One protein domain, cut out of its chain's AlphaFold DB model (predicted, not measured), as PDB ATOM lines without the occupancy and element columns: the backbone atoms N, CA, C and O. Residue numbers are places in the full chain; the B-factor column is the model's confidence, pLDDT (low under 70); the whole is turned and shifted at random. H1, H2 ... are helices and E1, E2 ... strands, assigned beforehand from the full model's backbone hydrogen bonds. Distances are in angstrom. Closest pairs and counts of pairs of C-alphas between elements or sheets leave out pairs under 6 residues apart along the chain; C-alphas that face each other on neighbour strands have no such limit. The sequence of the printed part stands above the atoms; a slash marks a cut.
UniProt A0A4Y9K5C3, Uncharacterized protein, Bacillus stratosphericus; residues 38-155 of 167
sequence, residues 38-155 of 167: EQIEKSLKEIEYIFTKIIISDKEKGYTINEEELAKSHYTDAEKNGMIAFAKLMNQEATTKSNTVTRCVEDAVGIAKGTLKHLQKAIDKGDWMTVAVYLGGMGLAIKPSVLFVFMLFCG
ATOM      1  N   GLU A  38     135.156 175.563 152.855       89.62
ATOM      2  CA  GLU A  38     133.767 176.007 152.695       89.62
ATOM      3  C   GLU A  38     133.533 176.718 151.351       89.62
ATOM      4  O   GLU A  38     132.522 176.491 150.682       89.62
ATOM      5  N   GLN A  39     134.477 177.561 150.916       88.94
ATOM      6  CA  GLN A  39     134.397 178.227 149.614       88.94
ATOM      7  C   GLN A  39     134.476 177.219 148.467       88.94
ATOM      8  O   GLN A  39     133.724 177.338 147.497       88.94
ATOM      9  N   ILE A  40     135.352 176.218 148.588       89.12
ATOM     10  CA  ILE A  40     135.481 175.143 147.602       89.12
ATOM     11  C   ILE A  40     134.201 174.304 147.569       89.12
ATOM     12  O   ILE A  40     133.665 174.062 146.493       89.12
ATOM     13  N   GLU A  41     133.653 173.910 148.718       91.38
ATOM     14  CA  GLU A  41     132.424 173.114 148.784       91.38
ATOM     15  C   GLU A  41     131.232 173.861 148.173       91.38
ATOM     16  O   GLU A  41     130.464 173.292 147.392       91.38
ATOM     17  N   LYS A  42     131.090 175.155 148.480       91.94
ATOM     18  CA  LYS A  42     130.047 175.997 147.888       91.94
ATOM     19  C   LYS A  42     130.208 176.103 146.371       91.94
ATOM     20  O   LYS A  42     129.220 175.966 145.653       91.94
ATOM     21  N   SER A  43     131.439 176.297 145.902       90.88
ATOM     22  CA  SER A  43     131.768 176.324 144.478       90.88
ATOM     23  C   SER A  43     131.392 175.019 143.784       90.88
ATOM     24  O   SER A  43     130.709 175.038 142.765       90.88
ATOM     25  N   LEU A  44     131.764 173.876 144.366       93.62
ATOM     26  CA  LEU A  44     131.465 172.557 143.812       93.62
ATOM     27  C   LEU A  44     129.964 172.316 143.693       93.62
ATOM     28  O   LEU A  44     129.514 171.861 142.647       93.62
ATOM     29  N   LYS A  45     129.185 172.678 144.721       94.94
ATOM     30  CA  LYS A  45     127.718 172.586 144.675       94.94
ATOM     31  C   LYS A  45     127.129 173.456 143.572       94.94
ATOM     32  O   LYS A  45     126.199 173.030 142.892       94.94
ATOM     33  N   GLU A  46     127.659 174.662 143.387       94.75
ATOM     34  CA  GLU A  46     127.205 175.562 142.329       94.75
ATOM     35  C   GLU A  46     127.563 175.023 140.935       94.75
ATOM     36  O   GLU A  46     126.699 174.960 140.064       94.75
ATOM     37  N   ILE A  47     128.804 174.568 140.740       94.31
ATOM     38  CA  ILE A  47     129.283 173.930 139.505       94.31
ATOM     39  C   ILE A  47     128.411 172.727 139.159       94.31
ATOM     40  O   ILE A  47     127.911 172.625 138.038       94.31
ATOM     41  N   GLU A  48     128.215 171.826 140.118       94.88
ATOM     42  CA  GLU A  48     127.402 170.631 139.934       94.88
ATOM     43  C   GLU A  48     125.961 171.007 139.592       94.88
ATOM     44  O   GLU A  48     125.398 170.471 138.639       94.88
ATOM     45  N   TYR A  49     125.365 171.971 140.294       95.69
ATOM     46  CA  TYR A  49     124.022 172.453 139.981       95.69
ATOM     47  C   TYR A  49     123.926 172.997 138.548       95.69
ATOM     48  O   TYR A  49     123.053 172.571 137.785       95.69
ATOM     49  N   ILE A  50     124.856 173.866 138.145       95.12
ATOM     50  CA  ILE A  50     124.888 174.439 136.797       95.12
ATOM     51  C   ILE A  50     124.986 173.332 135.743       95.12
ATOM     52  O   ILE A  50     124.168 173.310 134.829       95.12
ATOM     53  N   PHE A  51     125.934 172.400 135.867       94.12
ATOM     54  CA  PHE A  51     126.222 171.406 134.821       94.12
ATOM     55  C   PHE A  51     125.414 170.103 134.917       94.12
ATOM     56  O   PHE A  51     125.594 169.205 134.093       94.12
ATOM     57  N   THR A  52     124.512 169.977 135.895       93.94
ATOM     58  CA  THR A  52     123.599 168.821 135.996       93.94
ATOM     59  C   THR A  52     122.125 169.195 135.946       93.94
ATOM     60  O   THR A  52     121.307 168.364 135.547       93.94
ATOM     61  N   LYS A  53     121.755 170.417 136.351       95.94
ATOM     62  CA  LYS A  53     120.353 170.857 136.403       95.94
ATOM     63  C   LYS A  53     120.007 171.881 135.333       95.94
ATOM     64  O   LYS A  53     118.894 171.817 134.816       95.94
ATOM     65  N   ILE A  54     120.937 172.778 134.993       95.62
ATOM     66  CA  ILE A  54     120.703 173.865 134.030       95.62
ATOM     67  C   ILE A  54     121.274 173.523 132.653       95.62
ATOM     68  O   ILE A  54     120.530 173.467 131.679       95.62
ATOM     69  N   ILE A  55     122.583 173.299 132.563       94.00
ATOM     70  CA  ILE A  55     123.296 172.948 131.336       94.00
ATOM     71  C   ILE A  55     123.528 171.438 131.353       94.00
ATOM     72  O   ILE A  55     124.511 170.953 131.906       94.00
ATOM     73  N   ILE A  56     122.605 170.688 130.765       91.38
ATOM     74  CA  ILE A  56     122.631 169.228 130.762       91.38
ATOM     75  C   ILE A  56     123.518 168.754 129.611       91.38
ATOM     76  O   ILE A  56     123.181 168.948 128.441       91.38
ATOM     77  N   SER A  57     124.643 168.125 129.950       87.00
ATOM     78  CA  SER A  57     125.524 167.464 128.986       87.00
ATOM     79  C   SER A  57     125.027 166.048 128.687       87.00
ATOM     80  O   SER A  57     125.062 165.174 129.553       87.00
ATOM     81  N   ASP A  58     124.603 165.811 127.449       85.06
ATOM     82  CA  ASP A  58     124.190 164.509 126.932       85.06
ATOM     83  C   ASP A  58     125.105 164.077 125.777       85.06
ATOM     84  O   ASP A  58     125.488 164.883 124.931       85.06
ATOM     85  N   LYS A  59     125.475 162.793 125.724       78.38
ATOM     86  CA  LYS A  59     126.434 162.304 124.716       78.38
ATOM     87  C   LYS A  59     125.893 162.349 123.285       78.38
ATOM     88  O   LYS A  59     126.694 162.413 122.359       78.38
ATOM     89  N   GLU A  60     124.577 162.275 123.101       80.50
ATOM     90  CA  GLU A  60     123.938 162.263 121.782       80.50
ATOM     91  C   GLU A  60     123.481 163.663 121.363       80.50
ATOM     92  O   GLU A  60     123.568 164.022 120.190       80.50
ATOM     93  N   LYS A  61     123.002 164.465 122.321       81.12
ATOM     94  CA  LYS A  61     122.428 165.798 122.080       81.12
ATOM     95  C   LYS A  61     123.400 166.948 122.348       81.12
ATOM     96  O   LYS A  61     123.076 168.092 122.028       81.12
ATOM     97  N   GLY A  62     124.564 166.665 122.930       86.44
ATOM     98  CA  GLY A  62     125.498 167.673 123.413       86.44
ATOM     99  C   GLY A  62     124.966 168.408 124.647       86.44
ATOM    100  O   GLY A  62     124.225 167.866 125.464       86.44
ATOM    101  N   TYR A  63     125.346 169.670 124.784       89.69
ATOM    102  CA  TYR A  63     124.960 170.572 125.860       89.69
ATOM    103  C   TYR A  63     123.573 171.162 125.591       89.69
ATOM    104  O   TYR A  63     123.366 171.891 124.620       89.69
ATOM    105  N   THR A  64     122.615 170.891 126.468       92.25
ATOM    106  CA  THR A  64     121.232 171.373 126.361       92.25
ATOM    107  C   THR A  64     120.861 172.237 127.559       92.25
ATOM    108  O   THR A  64     121.376 172.039 128.655       92.25
ATOM    109  N   ILE A  65     119.990 173.224 127.350       93.56
ATOM    110  CA  ILE A  65     119.513 174.105 128.419       93.56
ATOM    111  C   ILE A  65     118.180 173.581 128.940       93.56
ATOM    112  O   ILE A  65     117.223 173.433 128.182       93.56
ATOM    113  N   ASN A  66     118.106 173.345 130.245       95.44
ATOM    114  CA  ASN A  66     116.847 173.193 130.954       95.44
ATOM    115  C   ASN A  66     116.252 174.586 131.192       95.44
ATOM    116  O   ASN A  66     116.616 175.274 132.146       95.44
ATOM    117  N   GLU A  67     115.367 175.013 130.294       93.50
ATOM    118  CA  GLU A  67     114.782 176.359 130.319       93.50
ATOM    119  C   GLU A  67     113.985 176.629 131.598       93.50
ATOM    120  O   GLU A  67     114.047 177.735 132.134       93.50
ATOM    121  N   GLU A  68     113.295 175.614 132.126       93.94
ATOM    122  CA  GLU A  68     112.544 175.741 133.371       93.94
ATOM    123  C   GLU A  68     113.498 176.009 134.538       93.94
ATOM    124  O   GLU A  68     113.327 176.992 135.254       93.94
ATOM    125  N   GLU A  69     114.537 175.185 134.709       95.88
ATOM    126  CA  GLU A  69     115.534 175.369 135.775       95.88
ATOM    127  C   GLU A  69     116.304 176.683 135.632       95.88
ATOM    128  O   GLU A  69     116.525 177.391 136.617       95.88
ATOM    129  N   LEU A  70     116.654 177.059 134.401       94.31
ATOM    130  CA  LEU A  70     117.301 178.332 134.126       94.31
ATOM    131  C   LEU A  70     116.400 179.510 134.526       94.31
ATOM    132  O   LEU A  70     116.888 180.460 135.138       94.31
ATOM    133  N   ALA A  71     115.094 179.457 134.250       92.81
ATOM    134  CA  ALA A  71     114.166 180.540 134.568       92.81
ATOM    135  C   ALA A  71     114.043 180.793 136.083       92.81
ATOM    136  O   ALA A  71     114.173 181.945 136.505       92.81
ATOM    137  N   LYS A  72     113.878 179.735 136.896       95.06
ATOM    138  CA  LYS A  72     113.802 179.808 138.380       95.06
ATOM    139  C   LYS A  72     115.139 180.083 139.066       95.06
ATOM    140  O   LYS A  72     115.147 180.456 140.239       95.06
ATOM    141  N   SER A  73     116.260 179.890 138.375       93.50
ATOM    142  CA  SER A  73     117.576 180.112 138.970       93.50
ATOM    143  C   SER A  73     117.796 181.578 139.379       93.50
ATOM    144  O   SER A  73     117.270 182.514 138.769       93.50
ATOM    145  N   HIS A  74     118.626 181.762 140.408       93.88
ATOM    146  CA  HIS A  74     118.965 183.058 141.005       93.88
ATOM    147  C   HIS A  74     119.936 183.902 140.161       93.88
ATOM    148  O   HIS A  74     120.310 185.000 140.571       93.88
ATOM    149  N   TYR A  75     120.370 183.385 139.012       93.94
ATOM    150  CA  TYR A  75     121.318 184.049 138.131       93.94
ATOM    151  C   TYR A  75     120.709 185.292 137.474       93.94
ATOM    152  O   TYR A  75     119.508 185.369 137.203       93.94
ATOM    153  N   THR A  76     121.558 186.269 137.191       92.94
ATOM    154  CA  THR A  76     121.203 187.467 136.428       92.94
ATOM    155  C   THR A  76     120.926 187.132 134.963       92.94
ATOM    156  O   THR A  76     121.388 186.114 134.445       92.94
ATOM    157  N   ASP A  77     120.238 188.020 134.246       90.69
ATOM    158  CA  ASP A  77     119.975 187.834 132.812       90.69
ATOM    159  C   ASP A  77     121.265 187.694 131.993       90.69
ATOM    160  O   ASP A  77     121.314 186.931 131.029       90.69
ATOM    161  N   ALA A  78     122.334 188.396 132.380       87.25
ATOM    162  CA  ALA A  78     123.638 188.276 131.733       87.25
ATOM    163  C   ALA A  78     124.239 186.875 131.925       87.25
ATOM    164  O   ALA A  78     124.699 186.261 130.965       87.25
ATOM    165  N   GLU A  79     124.191 186.336 133.142       91.62
ATOM    166  CA  GLU A  79     124.663 184.978 133.423       91.62
ATOM    167  C   GLU A  79     123.814 183.937 132.684       91.62
ATOM    168  O   GLU A  79     124.371 183.068 132.015       91.62
ATOM    169  N   LYS A  80     122.480 184.068 132.707       93.50
ATOM    170  CA  LYS A  80     121.560 183.157 132.006       93.50
ATOM    171  C   LYS A  80     121.810 183.138 130.497       93.50
ATOM    172  O   LYS A  80     121.954 182.073 129.895       93.50
ATOM    173  N   ASN A  81     121.939 184.315 129.885       89.69
ATOM    174  CA  ASN A  81     122.280 184.442 128.467       89.69
ATOM    175  C   ASN A  81     123.665 183.864 128.155       89.69
ATOM    176  O   ASN A  81     123.857 183.224 127.119       89.69
ATOM    177  N   GLY A  82     124.618 184.048 129.065       88.62
ATOM    178  CA  GLY A  82     125.941 183.452 128.982       88.62
ATOM    179  C   GLY A  82     125.923 181.922 129.027       88.62
ATOM    180  O   GLY A  82     126.652 181.286 128.269       88.62
ATOM    181  N   MET A  83     125.066 181.317 129.856       91.94
ATOM    182  CA  MET A  83     124.897 179.859 129.943       91.94
ATOM    183  C   MET A  83     124.359 179.282 128.629       91.94
ATOM    184  O   MET A  83     124.865 178.276 128.131       91.94
ATOM    185  N   ILE A  84     123.389 179.960 128.011       90.50
ATOM    186  CA  ILE A  84     122.855 179.590 126.691       90.50
ATOM    187  C   ILE A  84     123.944 179.706 125.621       90.50
ATOM    188  O   ILE A  84     124.121 178.810 124.789       90.50
ATOM    189  N   ALA A  85     124.695 180.807 125.648       86.44
ATOM    190  CA  ALA A  85     125.797 181.043 124.728       86.44
ATOM    191  C   ALA A  85     126.905 179.986 124.881       86.44
ATOM    192  O   ALA A  85     127.448 179.517 123.879       86.44
ATOM    193  N   PHE A  86     127.187 179.562 126.114       87.12
ATOM    194  CA  PHE A  86     128.102 178.471 126.429       87.12
ATOM    195  C   PHE A  86     127.643 177.145 125.839       87.12
ATOM    196  O   PHE A  86     128.402 176.538 125.087       87.12
ATOM    197  N   ALA A  87     126.401 176.724 126.096       88.56
ATOM    198  CA  ALA A  87     125.873 175.473 125.550       88.56
ATOM    199  C   ALA A  87     125.951 175.454 124.015       88.56
ATOM    200  O   ALA A  87     126.404 174.484 123.405       88.56
ATOM    201  N   LYS A  88     125.602 176.576 123.378       84.81
ATOM    202  CA  LYS A  88     125.692 176.728 121.924       84.81
ATOM    203  C   LYS A  88     127.128 176.670 121.407       84.81
ATOM    204  O   LYS A  88     127.350 176.047 120.374       84.81
ATOM    205  N   LEU A  89     128.086 177.302 122.089       79.94
ATOM    206  CA  LEU A  89     129.497 177.235 121.701       79.94
ATOM    207  C   LEU A  89     130.036 175.806 121.834       79.94
ATOM    208  O   LEU A  89     130.677 175.321 120.906       79.94
ATOM    209  N   MET A  90     129.743 175.131 122.947       80.00
ATOM    210  CA  MET A  90     130.231 173.775 123.218       80.00
ATOM    211  C   MET A  90     129.677 172.733 122.239       80.00
ATOM    212  O   MET A  90     130.375 171.774 121.919       80.00
ATOM    213  N   ASN A  91     128.472 172.954 121.705       82.56
ATOM    214  CA  ASN A  91     127.885 172.121 120.647       82.56
ATOM    215  C   ASN A  91     128.422 172.425 119.246       82.56
ATOM    216  O   ASN A  91     128.241 171.627 118.327       82.56
ATOM    217  N   GLN A  92     129.042 173.587 119.040       73.94
ATOM    218  CA  GLN A  92     129.653 173.929 117.762       73.94
ATOM    219  C   GLN A  92     131.021 173.258 117.661       73.94
ATOM    220  O   GLN A  92     132.059 173.887 117.885       73.94
ATOM    221  N   GLU A  93     131.019 171.983 117.271       55.91
ATOM    222  CA  GLU A  93     132.241 171.273 116.913       55.91
ATOM    223  C   GLU A  93     132.974 172.023 115.782       55.91
ATOM    224  O   GLU A  93     132.479 172.180 114.668       55.91
ATOM    225  N   ALA A  94     134.162 172.541 116.106       51.50
ATOM    226  CA  ALA A  94     135.231 172.935 115.183       51.50
ATOM    227  C   ALA A  94     134.855 173.808 113.958       51.50
ATOM    228  O   ALA A  94     135.461 173.677 112.894       51.50
ATOM    229  N   THR A  95     133.926 174.762 114.086       52.25
ATOM    230  CA  THR A  95     133.756 175.818 113.065       52.25
ATOM    231  C   THR A  95     134.741 176.977 113.287       52.25
ATOM    232  O   THR A  95     135.146 177.267 114.414       52.25
ATOM    233  N   THR A  96     135.129 177.700 112.229       54.28
ATOM    234  CA  THR A  96     136.059 178.854 112.312       54.28
ATOM    235  C   THR A  96     135.580 179.959 113.262       54.28
ATOM    236  O   THR A  96     136.395 180.605 113.925       54.28
ATOM    237  N   LYS A  97     134.258 180.140 113.390       55.66
ATOM    238  CA  LYS A  97     133.651 181.060 114.365       55.66
ATOM    239  C   LYS A  97     133.809 180.555 115.805       55.66
ATOM    240  O   LYS A  97     134.225 181.335 116.655       55.66
ATOM    241  N   SER A  98     133.588 179.261 116.053       65.44
ATOM    242  CA  SER A  98     133.792 178.634 117.371       65.44
ATOM    243  C   SER A  98     135.245 178.751 117.850       65.44
ATOM    244  O   SER A  98     135.493 179.118 118.998       65.44
ATOM    245  N   ASN A  99     136.222 178.590 116.948       69.94
ATOM    246  CA  ASN A  99     137.643 178.765 117.279       69.94
ATOM    247  C   ASN A  99     138.001 180.212 117.661       69.94
ATOM    248  O   ASN A  99     138.866 180.426 118.508       69.94
ATOM    249  N   THR A 100     137.349 181.206 117.050       75.38
ATOM    250  CA  THR A 100     137.592 182.627 117.355       75.38
ATOM    251  C   THR A 100     136.977 183.016 118.696       75.38
ATOM    252  O   THR A 100     137.642 183.669 119.495       75.38
ATOM    253  N   VAL A 101     135.745 182.569 118.970       74.56
ATOM    254  CA  VAL A 101     135.073 182.800 120.257       74.56
ATOM    255  C   VAL A 101     135.812 182.077 121.381       74.56
ATOM    256  O   VAL A 101     136.128 182.705 122.381       74.56
ATOM    257  N   THR A 102     136.173 180.802 121.191       76.75
ATOM    258  CA  THR A 102     136.982 180.035 122.157       76.75
ATOM    259  C   THR A 102     138.280 180.762 122.479       76.75
ATOM    260  O   THR A 102     138.588 180.960 123.647       76.75
ATOM    261  N   ARG A 103     139.006 181.230 121.454       78.44
ATOM    262  CA  ARG A 103     140.253 181.974 121.662       78.44
ATOM    263  C   ARG A 103     140.026 183.287 122.402       78.44
ATOM    264  O   ARG A 103     140.792 183.593 123.299       78.44
ATOM    265  N   CYS A 104     138.978 184.031 122.057       80.94
ATOM    266  CA  CYS A 104     138.639 185.251 122.778       80.94
ATOM    267  C   CYS A 104     138.333 184.967 124.248       80.94
ATOM    268  O   CYS A 104     138.818 185.692 125.103       80.94
ATOM    269  N   VAL A 105     137.555 183.922 124.549       77.50
ATOM    270  CA  VAL A 105     137.220 183.569 125.934       77.50
ATOM    271  C   VAL A 105     138.485 183.183 126.681       77.50
ATOM    272  O   VAL A 105     138.708 183.700 127.767       77.50
ATOM    273  N   GLU A 106     139.331 182.339 126.085       81.12
ATOM    274  CA  GLU A 106     140.608 181.930 126.673       81.12
ATOM    275  C   GLU A 106     141.523 183.135 126.946       81.12
ATOM    276  O   GLU A 106     142.042 183.264 128.053       81.12
ATOM    277  N   ASP A 107     141.638 184.067 125.994       79.62
ATOM    278  CA  ASP A 107     142.402 185.310 126.154       79.62
ATOM    279  C   ASP A 107     141.769 186.230 127.227       79.62
ATOM    280  O   ASP A 107     142.480 186.808 128.048       79.62
ATOM    281  N   ALA A 108     140.436 186.348 127.263       74.88
ATOM    282  CA  ALA A 108     139.700 187.236 128.166       74.88
ATOM    283  C   ALA A 108     139.739 186.776 129.627       74.88
ATOM    284  O   ALA A 108     139.816 187.609 130.529       74.88
ATOM    285  N   VAL A 109     139.700 185.462 129.862       72.25
ATOM    286  CA  VAL A 109     139.821 184.875 131.208       72.25
ATOM    287  C   VAL A 109     141.271 184.533 131.568       72.25
ATOM    288  O   VAL A 109     141.524 183.976 132.633       72.25
ATOM    289  N   GLY A 110     142.230 184.877 130.700       72.62
ATOM    290  CA  GLY A 110     143.665 184.754 130.959       72.62
ATOM    291  C   GLY A 110     144.188 183.316 131.020       72.62
ATOM    292  O   GLY A 110     145.161 183.054 131.727       72.62
ATOM    293  N   ILE A 111     143.562 182.374 130.307       73.81
ATOM    294  CA  ILE A 111     143.943 180.953 130.312       73.81
ATOM    295  C   ILE A 111     144.685 180.541 129.048       73.81
ATOM    296  O   ILE A 111     144.531 181.098 127.965       73.81
ATOM    297  N   ALA A 112     145.496 179.494 129.194       76.00
ATOM    298  CA  ALA A 112     146.223 178.914 128.079       76.00
ATOM    299  C   ALA A 112     145.273 178.390 126.994       76.00
ATOM    300  O   ALA A 112     144.211 177.824 127.276       76.00
ATOM    301  N   LYS A 113     145.712 178.496 125.740       79.00
ATOM    302  CA  LYS A 113     144.966 177.988 124.593       79.00
ATOM    303  C   LYS A 113     144.643 176.496 124.737       79.00
ATOM    304  O   LYS A 113     145.532 175.688 125.005       79.00
ATOM    305  N   GLY A 114     143.392 176.120 124.489       76.25
ATOM    306  CA  GLY A 114     142.888 174.750 124.609       76.25
ATOM    307  C   GLY A 114     142.367 174.382 126.002       76.25
ATOM    308  O   GLY A 114     141.802 173.297 126.160       76.25
ATOM    309  N   THR A 115     142.504 175.263 126.996       78.69
ATOM    310  CA  THR A 115     141.981 175.047 128.354       78.69
ATOM    311  C   THR A 115     140.462 174.891 128.356       78.69
ATOM    312  O   THR A 115     139.949 174.035 129.076       78.69
ATOM    313  N   LEU A 116     139.730 175.608 127.496       80.50
ATOM    314  CA  LEU A 116     138.269 175.497 127.443       80.50
ATOM    315  C   LEU A 116     137.814 174.097 126.989       80.50
ATOM    316  O   LEU A 116     136.838 173.552 127.500       80.50
ATOM    317  N   LYS A 117     138.584 173.449 126.106       82.88
ATOM    318  CA  LYS A 117     138.351 172.052 125.698       82.88
ATOM    319  C   LYS A 117     138.624 171.065 126.835       82.88
ATOM    320  O   LYS A 117     137.988 170.016 126.922       82.88
ATOM    321  N   HIS A 118     139.597 171.363 127.692       83.75
ATOM    322  CA  HIS A 118     139.858 170.554 128.879       83.75
ATOM    323  C   HIS A 118     138.768 170.725 129.938       83.75
ATOM    324  O   HIS A 118     138.368 169.727 130.536       83.75
ATOM    325  N   LEU A 119     138.246 171.945 130.099       86.00
ATOM    326  CA  LEU A 119     137.073 172.227 130.919       86.00
ATOM    327  C   LEU A 119     135.858 171.427 130.426       86.00
ATOM    328  O   LEU A 119     135.260 170.703 131.214       86.00
ATOM    329  N   GLN A 120     135.565 171.469 129.121       86.38
ATOM    330  CA  GLN A 120     134.490 170.682 128.500       86.38
ATOM    331  C   GLN A 120     134.624 169.185 128.821       86.38
ATOM    332  O   GLN A 120     133.708 168.568 129.349       86.38
ATOM    333  N   LYS A 121     135.817 168.608 128.623       87.81
ATOM    334  CA  LYS A 121     136.077 167.194 128.950       87.81
ATOM    335  C   LYS A 121     135.909 166.855 130.431       87.81
ATOM    336  O   LYS A 121     135.654 165.694 130.745       87.81
ATOM    337  N   ALA A 122     136.163 167.799 131.334       89.75
ATOM    338  CA  ALA A 122     135.951 167.597 132.763       89.75
ATOM    339  C   ALA A 122     134.452 167.603 133.091       89.75
ATOM    340  O   ALA A 122     133.996 166.726 133.823       89.75
ATOM    341  N   ILE A 123     133.690 168.509 132.468       89.81
ATOM    342  CA  ILE A 123     132.226 168.567 132.568       89.81
ATOM    343  C   ILE A 123     131.595 167.270 132.045       89.81
ATOM    344  O   ILE A 123     130.832 166.638 132.770       89.81
ATOM    345  N   ASP A 124     131.993 166.797 130.858       89.06
ATOM    346  CA  ASP A 124     131.476 165.553 130.257       89.06
ATOM    347  C   ASP A 124     131.709 164.312 131.141       89.06
ATOM    348  O   ASP A 124     131.013 163.301 131.024       89.06
ATOM    349  N   LYS A 125     132.734 164.359 132.000       90.19
ATOM    350  CA  LYS A 125     133.090 163.283 132.935       90.19
ATOM    351  C   LYS A 125     132.435 163.425 134.307       90.19
ATOM    352  O   LYS A 125     132.603 162.519 135.122       90.19
ATOM    353  N   GLY A 126     131.752 164.534 134.577       89.12
ATOM    354  CA  GLY A 126     131.266 164.874 135.913       89.12
ATOM    355  C   GLY A 126     132.386 165.118 136.926       89.12
ATOM    356  O   GLY A 126     132.195 164.928 138.123       89.12
ATOM    357  N   ASP A 127     133.583 165.495 136.465       91.81
ATOM    358  CA  ASP A 127     134.730 165.755 137.335       91.81
ATOM    359  C   ASP A 127     134.691 167.204 137.844       91.81
ATOM    360  O   ASP A 127     135.456 168.073 137.410       91.81
ATOM    361  N   TRP A 128     133.752 167.473 138.754       91.19
ATOM    362  CA  TRP A 128     133.462 168.817 139.268       91.19
ATOM    363  C   TRP A 128     134.640 169.448 139.998       91.19
ATOM    364  O   TRP A 128     134.820 170.659 139.938       91.19
ATOM    365  N   MET A 129     135.486 168.632 140.622       89.50
ATOM    366  CA  MET A 129     136.693 169.124 141.271       89.50
ATOM    367  C   MET A 129     137.731 169.590 140.245       89.50
ATOM    368  O   MET A 129     138.332 170.648 140.417       89.50
ATOM    369  N   THR A 130     137.882 168.891 139.117       89.31
ATOM    370  CA  THR A 130     138.717 169.382 138.013       89.31
ATOM    371  C   THR A 130     138.120 170.642 137.378       89.31
ATOM    372  O   THR A 130     138.863 171.559 137.034       89.31
ATOM    373  N   VAL A 131     136.791 170.737 137.262       89.50
ATOM    374  CA  VAL A 131     136.109 171.964 136.812       89.50
ATOM    375  C   VAL A 131     136.391 173.134 137.760       89.50
ATOM    376  O   VAL A 131     136.787 174.204 137.298       89.50
ATOM    377  N   ALA A 132     136.270 172.921 139.072       88.50
ATOM    378  CA  ALA A 132     136.573 173.926 140.086       88.50
ATOM    379  C   ALA A 132     138.031 174.382 140.010       88.50
ATOM    380  O   ALA A 132     138.299 175.573 140.076       88.50
ATOM    381  N   VAL A 133     138.969 173.458 139.796       86.50
ATOM    382  CA  VAL A 133     140.394 173.766 139.618       86.50
ATOM    383  C   VAL A 133     140.639 174.649 138.393       86.50
ATOM    384  O   VAL A 133     141.358 175.644 138.494       86.50
ATOM    385  N   TYR A 134     140.004 174.349 137.255       84.69
ATOM    386  CA  TYR A 134     140.091 175.215 136.077       84.69
ATOM    387  C   TYR A 134     139.502 176.602 136.347       84.69
ATOM    388  O   TYR A 134     140.128 177.601 136.002       84.69
ATOM    389  N   LEU A 135     138.333 176.676 136.989       85.25
ATOM    390  CA  LEU A 135     137.704 177.944 137.375       85.25
ATOM    391  C   LEU A 135     138.550 178.720 138.386       85.25
ATOM    392  O   LEU A 135     138.649 179.939 138.300       85.25
ATOM    393  N   GLY A 136     139.206 178.030 139.308       84.38
ATOM    394  CA  GLY A 136     140.139 178.611 140.259       84.38
ATOM    395  C   GLY A 136     141.353 179.229 139.578       84.38
ATOM    396  O   GLY A 136     141.685 180.379 139.856       84.38
ATOM    397  N   GLY A 137     141.920 178.545 138.579       79.69
ATOM    398  CA  GLY A 137     142.969 179.105 137.724       79.69
ATOM    399  C   GLY A 137     142.554 180.382 136.975       79.69
ATOM    400  O   GLY A 137     143.418 181.171 136.610       79.69
ATOM    401  N   MET A 138     141.248 180.609 136.793       75.12
ATOM    402  CA  MET A 138     140.668 181.828 136.204       75.12
ATOM    403  C   MET A 138     140.305 182.902 137.249       75.12
ATOM    404  O   MET A 138     139.796 183.959 136.890       75.12
ATOM    405  N   GLY A 139     140.486 182.636 138.547       78.94
ATOM    406  CA  GLY A 139     139.976 183.490 139.628       78.94
ATOM    407  C   GLY A 139     138.449 183.438 139.797       78.94
ATOM    408  O   GLY A 139     137.869 184.285 140.473       78.94
ATOM    409  N   LEU A 140     137.788 182.443 139.198       81.94
ATOM    410  CA  LEU A 140     136.331 182.285 139.158       81.94
ATOM    411  C   LEU A 140     135.810 181.189 140.091       81.94
ATOM    412  O   LEU A 140     134.610 180.927 140.114       81.94
ATOM    413  N   ALA A 141     136.670 180.558 140.894       78.88
ATOM    414  CA  ALA A 141     136.248 179.494 141.802       78.88
ATOM    415  C   ALA A 141     135.173 179.941 142.809       78.88
ATOM    416  O   ALA A 141     134.311 179.147 143.146       78.88
ATOM    417  N   ILE A 142     135.156 181.197 143.267       78.19
ATOM    418  CA  ILE A 142     134.144 181.659 144.243       78.19
ATOM    419  C   ILE A 142     132.772 181.885 143.590       78.19
ATOM    420  O   ILE A 142     131.746 181.752 144.254       78.19
ATOM    421  N   LYS A 143     132.758 182.259 142.305       83.75
ATOM    422  CA  LYS A 143     131.542 182.514 141.524       83.75
ATOM    423  C   LYS A 143     131.688 181.926 140.117       83.75
ATOM    424  O   LYS A 143     131.959 182.669 139.168       83.75
ATOM    425  N   PRO A 144     131.514 180.601 139.976       83.69
ATOM    426  CA  PRO A 144     131.565 179.892 138.700       83.69
ATOM    427  C   PRO A 144     130.706 180.528 137.603       83.69
ATOM    428  O   PRO A 144     131.100 180.539 136.437       83.69
ATOM    429  N   SER A 145     129.559 181.109 137.976       86.25
ATOM    430  CA  SER A 145     128.622 181.753 137.053       86.25
ATOM    431  C   SER A 145     129.231 182.897 136.232       86.25
ATOM    432  O   SER A 145     128.803 183.149 135.105       86.25
ATOM    433  N   VAL A 146     130.274 183.559 136.744       84.62
ATOM    434  CA  VAL A 146     130.920 184.696 136.073       84.62
ATOM    435  C   VAL A 146     131.566 184.273 134.750       84.62
ATOM    436  O   VAL A 146     131.597 185.072 133.812       84.62
ATOM    437  N   LEU A 147     131.991 183.006 134.615       83.38
ATOM    438  CA  LEU A 147     132.501 182.457 133.352       83.38
ATOM    439  C   LEU A 147     131.525 182.707 132.193       83.38
ATOM    440  O   LEU A 147     131.936 183.045 131.084       83.38
ATOM    441  N   PHE A 148     130.224 182.584 132.450       85.81
ATOM    442  CA  PHE A 148     129.194 182.717 131.425       85.81
ATOM    443  C   PHE A 148     129.071 184.143 130.897       85.81
ATOM    444  O   PHE A 148     128.796 184.343 129.717       85.81
ATOM    445  N   VAL A 149     129.356 185.146 131.724       82.88
ATOM    446  CA  VAL A 149     129.347 186.546 131.285       82.88
ATOM    447  C   VAL A 149     130.478 186.807 130.281       82.88
ATOM    448  O   VAL A 149     130.267 187.504 129.288       82.88
ATOM    449  N   PHE A 150     131.649 186.188 130.462       76.06
ATOM    450  CA  PHE A 150     132.765 186.302 129.511       76.06
ATOM    451  C   PHE A 150     132.432 185.742 128.124       76.06
ATOM    452  O   PHE A 150     132.905 186.266 127.114       76.06
ATOM    453  N   MET A 151     131.554 184.740 128.052       74.06
ATOM    454  CA  MET A 151     131.075 184.198 126.778       74.06
ATOM    455  C   MET A 151     130.381 185.274 125.933       74.06
ATOM    456  O   MET A 151     130.547 185.312 124.712       74.06
ATOM    457  N   LEU A 152     129.643 186.182 126.580       74.25
ATOM    458  CA  LEU A 152     128.921 187.266 125.912       74.25
ATOM    459  C   LEU A 152     129.866 188.324 125.340       74.25
ATOM    460  O   LEU A 152     129.680 188.762 124.205       74.25
ATOM    461  N   PHE A 153     130.906 188.693 126.091       72.69
ATOM    462  CA  PHE A 153     131.910 189.665 125.645       72.69
ATOM    463  C   PHE A 153     132.661 189.209 124.392       72.69
ATOM    464  O   PHE A 153     133.048 190.031 123.563       72.69
ATOM    465  N   CYS A 154     132.803 187.900 124.213       71.06
ATOM    466  CA  CYS A 154     133.505 187.309 123.084       71.06
ATOM    467  C   CYS A 154     132.634 187.036 121.853       71.06
ATOM    468  O   CYS A 154     133.065 186.342 120.929       71.06
ATOM    469  N   GLY A 155     131.421 187.598 121.809       59.06
ATOM    470  CA  GLY A 155     130.551 187.536 120.636       59.06
ATOM    471  C   GLY A 155     129.887 186.176 120.431       59.06
ATOM    472  O   GLY A 155     129.464 185.864 119.314       59.06
TER     473      GLY A 155
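This is residues 38 to 155 of the 167 residues of an uncharacterized protein of Bacillus stratosphericus (UniProt A0A4Y9K5C3). This is a rounded cluster of crossed helices, with a small hairpin of two strands, E1 and E2, packed on H3. H3 and H7 cross each other on one side of the middle, the helical hairpin H5 and H6 lies on the other, and H1 and H4 stand at opposite ends of the longest axis. The printed part has 118 residues with seven named helices and two named strands, in the order H1 E1 E2 H2 H3 H4 H5 H6 H7; the strands are antiparallel and the class is mostly helix. The whole is compact, with a radius of gyration of the C-alphas of 13.1 A and spans of 37 by 29 by 27 A.

H1, residues 38 to 54, touches H6, residues 128 to 137, at a steep tilt of 65 degrees, opposite ways; their closest C-alphas are those of Leu 44 and Trp 128, 6.2 A apart. With residues 53 to 54 alone H1 also touches H2, residues 67 to 72, the closest C-alphas being those of Ile 54 and Leu 70, 5.6 A apart. E1, residues 55 to 58, and E2, residues 62 to 65, form a hairpin at 148 degrees, with N 56 and O 64 at 2.8 A and N 58 and O 62 at 2.9 A, within hydrogen-bond range. H3, residues 77 to 91, comes closest to E2 at the C-alphas of Tyr 63 and Ala 87, 5.0 A apart. H3 touches H7, residues 146 to 153, about perpendicular at 78 degrees, with the C-alphas of Gly 82 and Phe 148 closest at 4.1 A. H4, residues 96 to 108, touches H7 at a steep tilt of 54 degrees, closest at the C-alphas of Val 105 and Met 151, 6.2 A apart. With residues 102 to 106 alone H4 only just touches H5, residues 115 to 124, with 3 pairs of C-alphas within 8 A, the closest those of Glu 106 and Leu 116 at 6.9 A. H5 and H6 form a helical hairpin at a shallow tilt of 18 degrees, with the C-alphas of Ala 122 and Val 131 closest at 6.0 A. H1 and H4 are apart. Every O i to N i+4 pair is within hydrogen-bond range in H1 to H6; in H7, 2 of 4 are.

H1 starts at C-alpha 38 (133.767, 176.007, 152.695) and is 22.9 A long. H3 measures 21.4 A and H4 18.3 A, from C-alpha 96 at (136.059, 178.854, 112.312). H7 ends at C-alpha 153 (131.910, 189.665, 125.645).

The C-alphas of Glu 38 and Thr 96 are the two farthest apart, at 40.5 A. The printed part has no cut, and no link is long. The mean pLDDT of the printed part is 84.1; residues 93 to 99 and residue 155 are under 70.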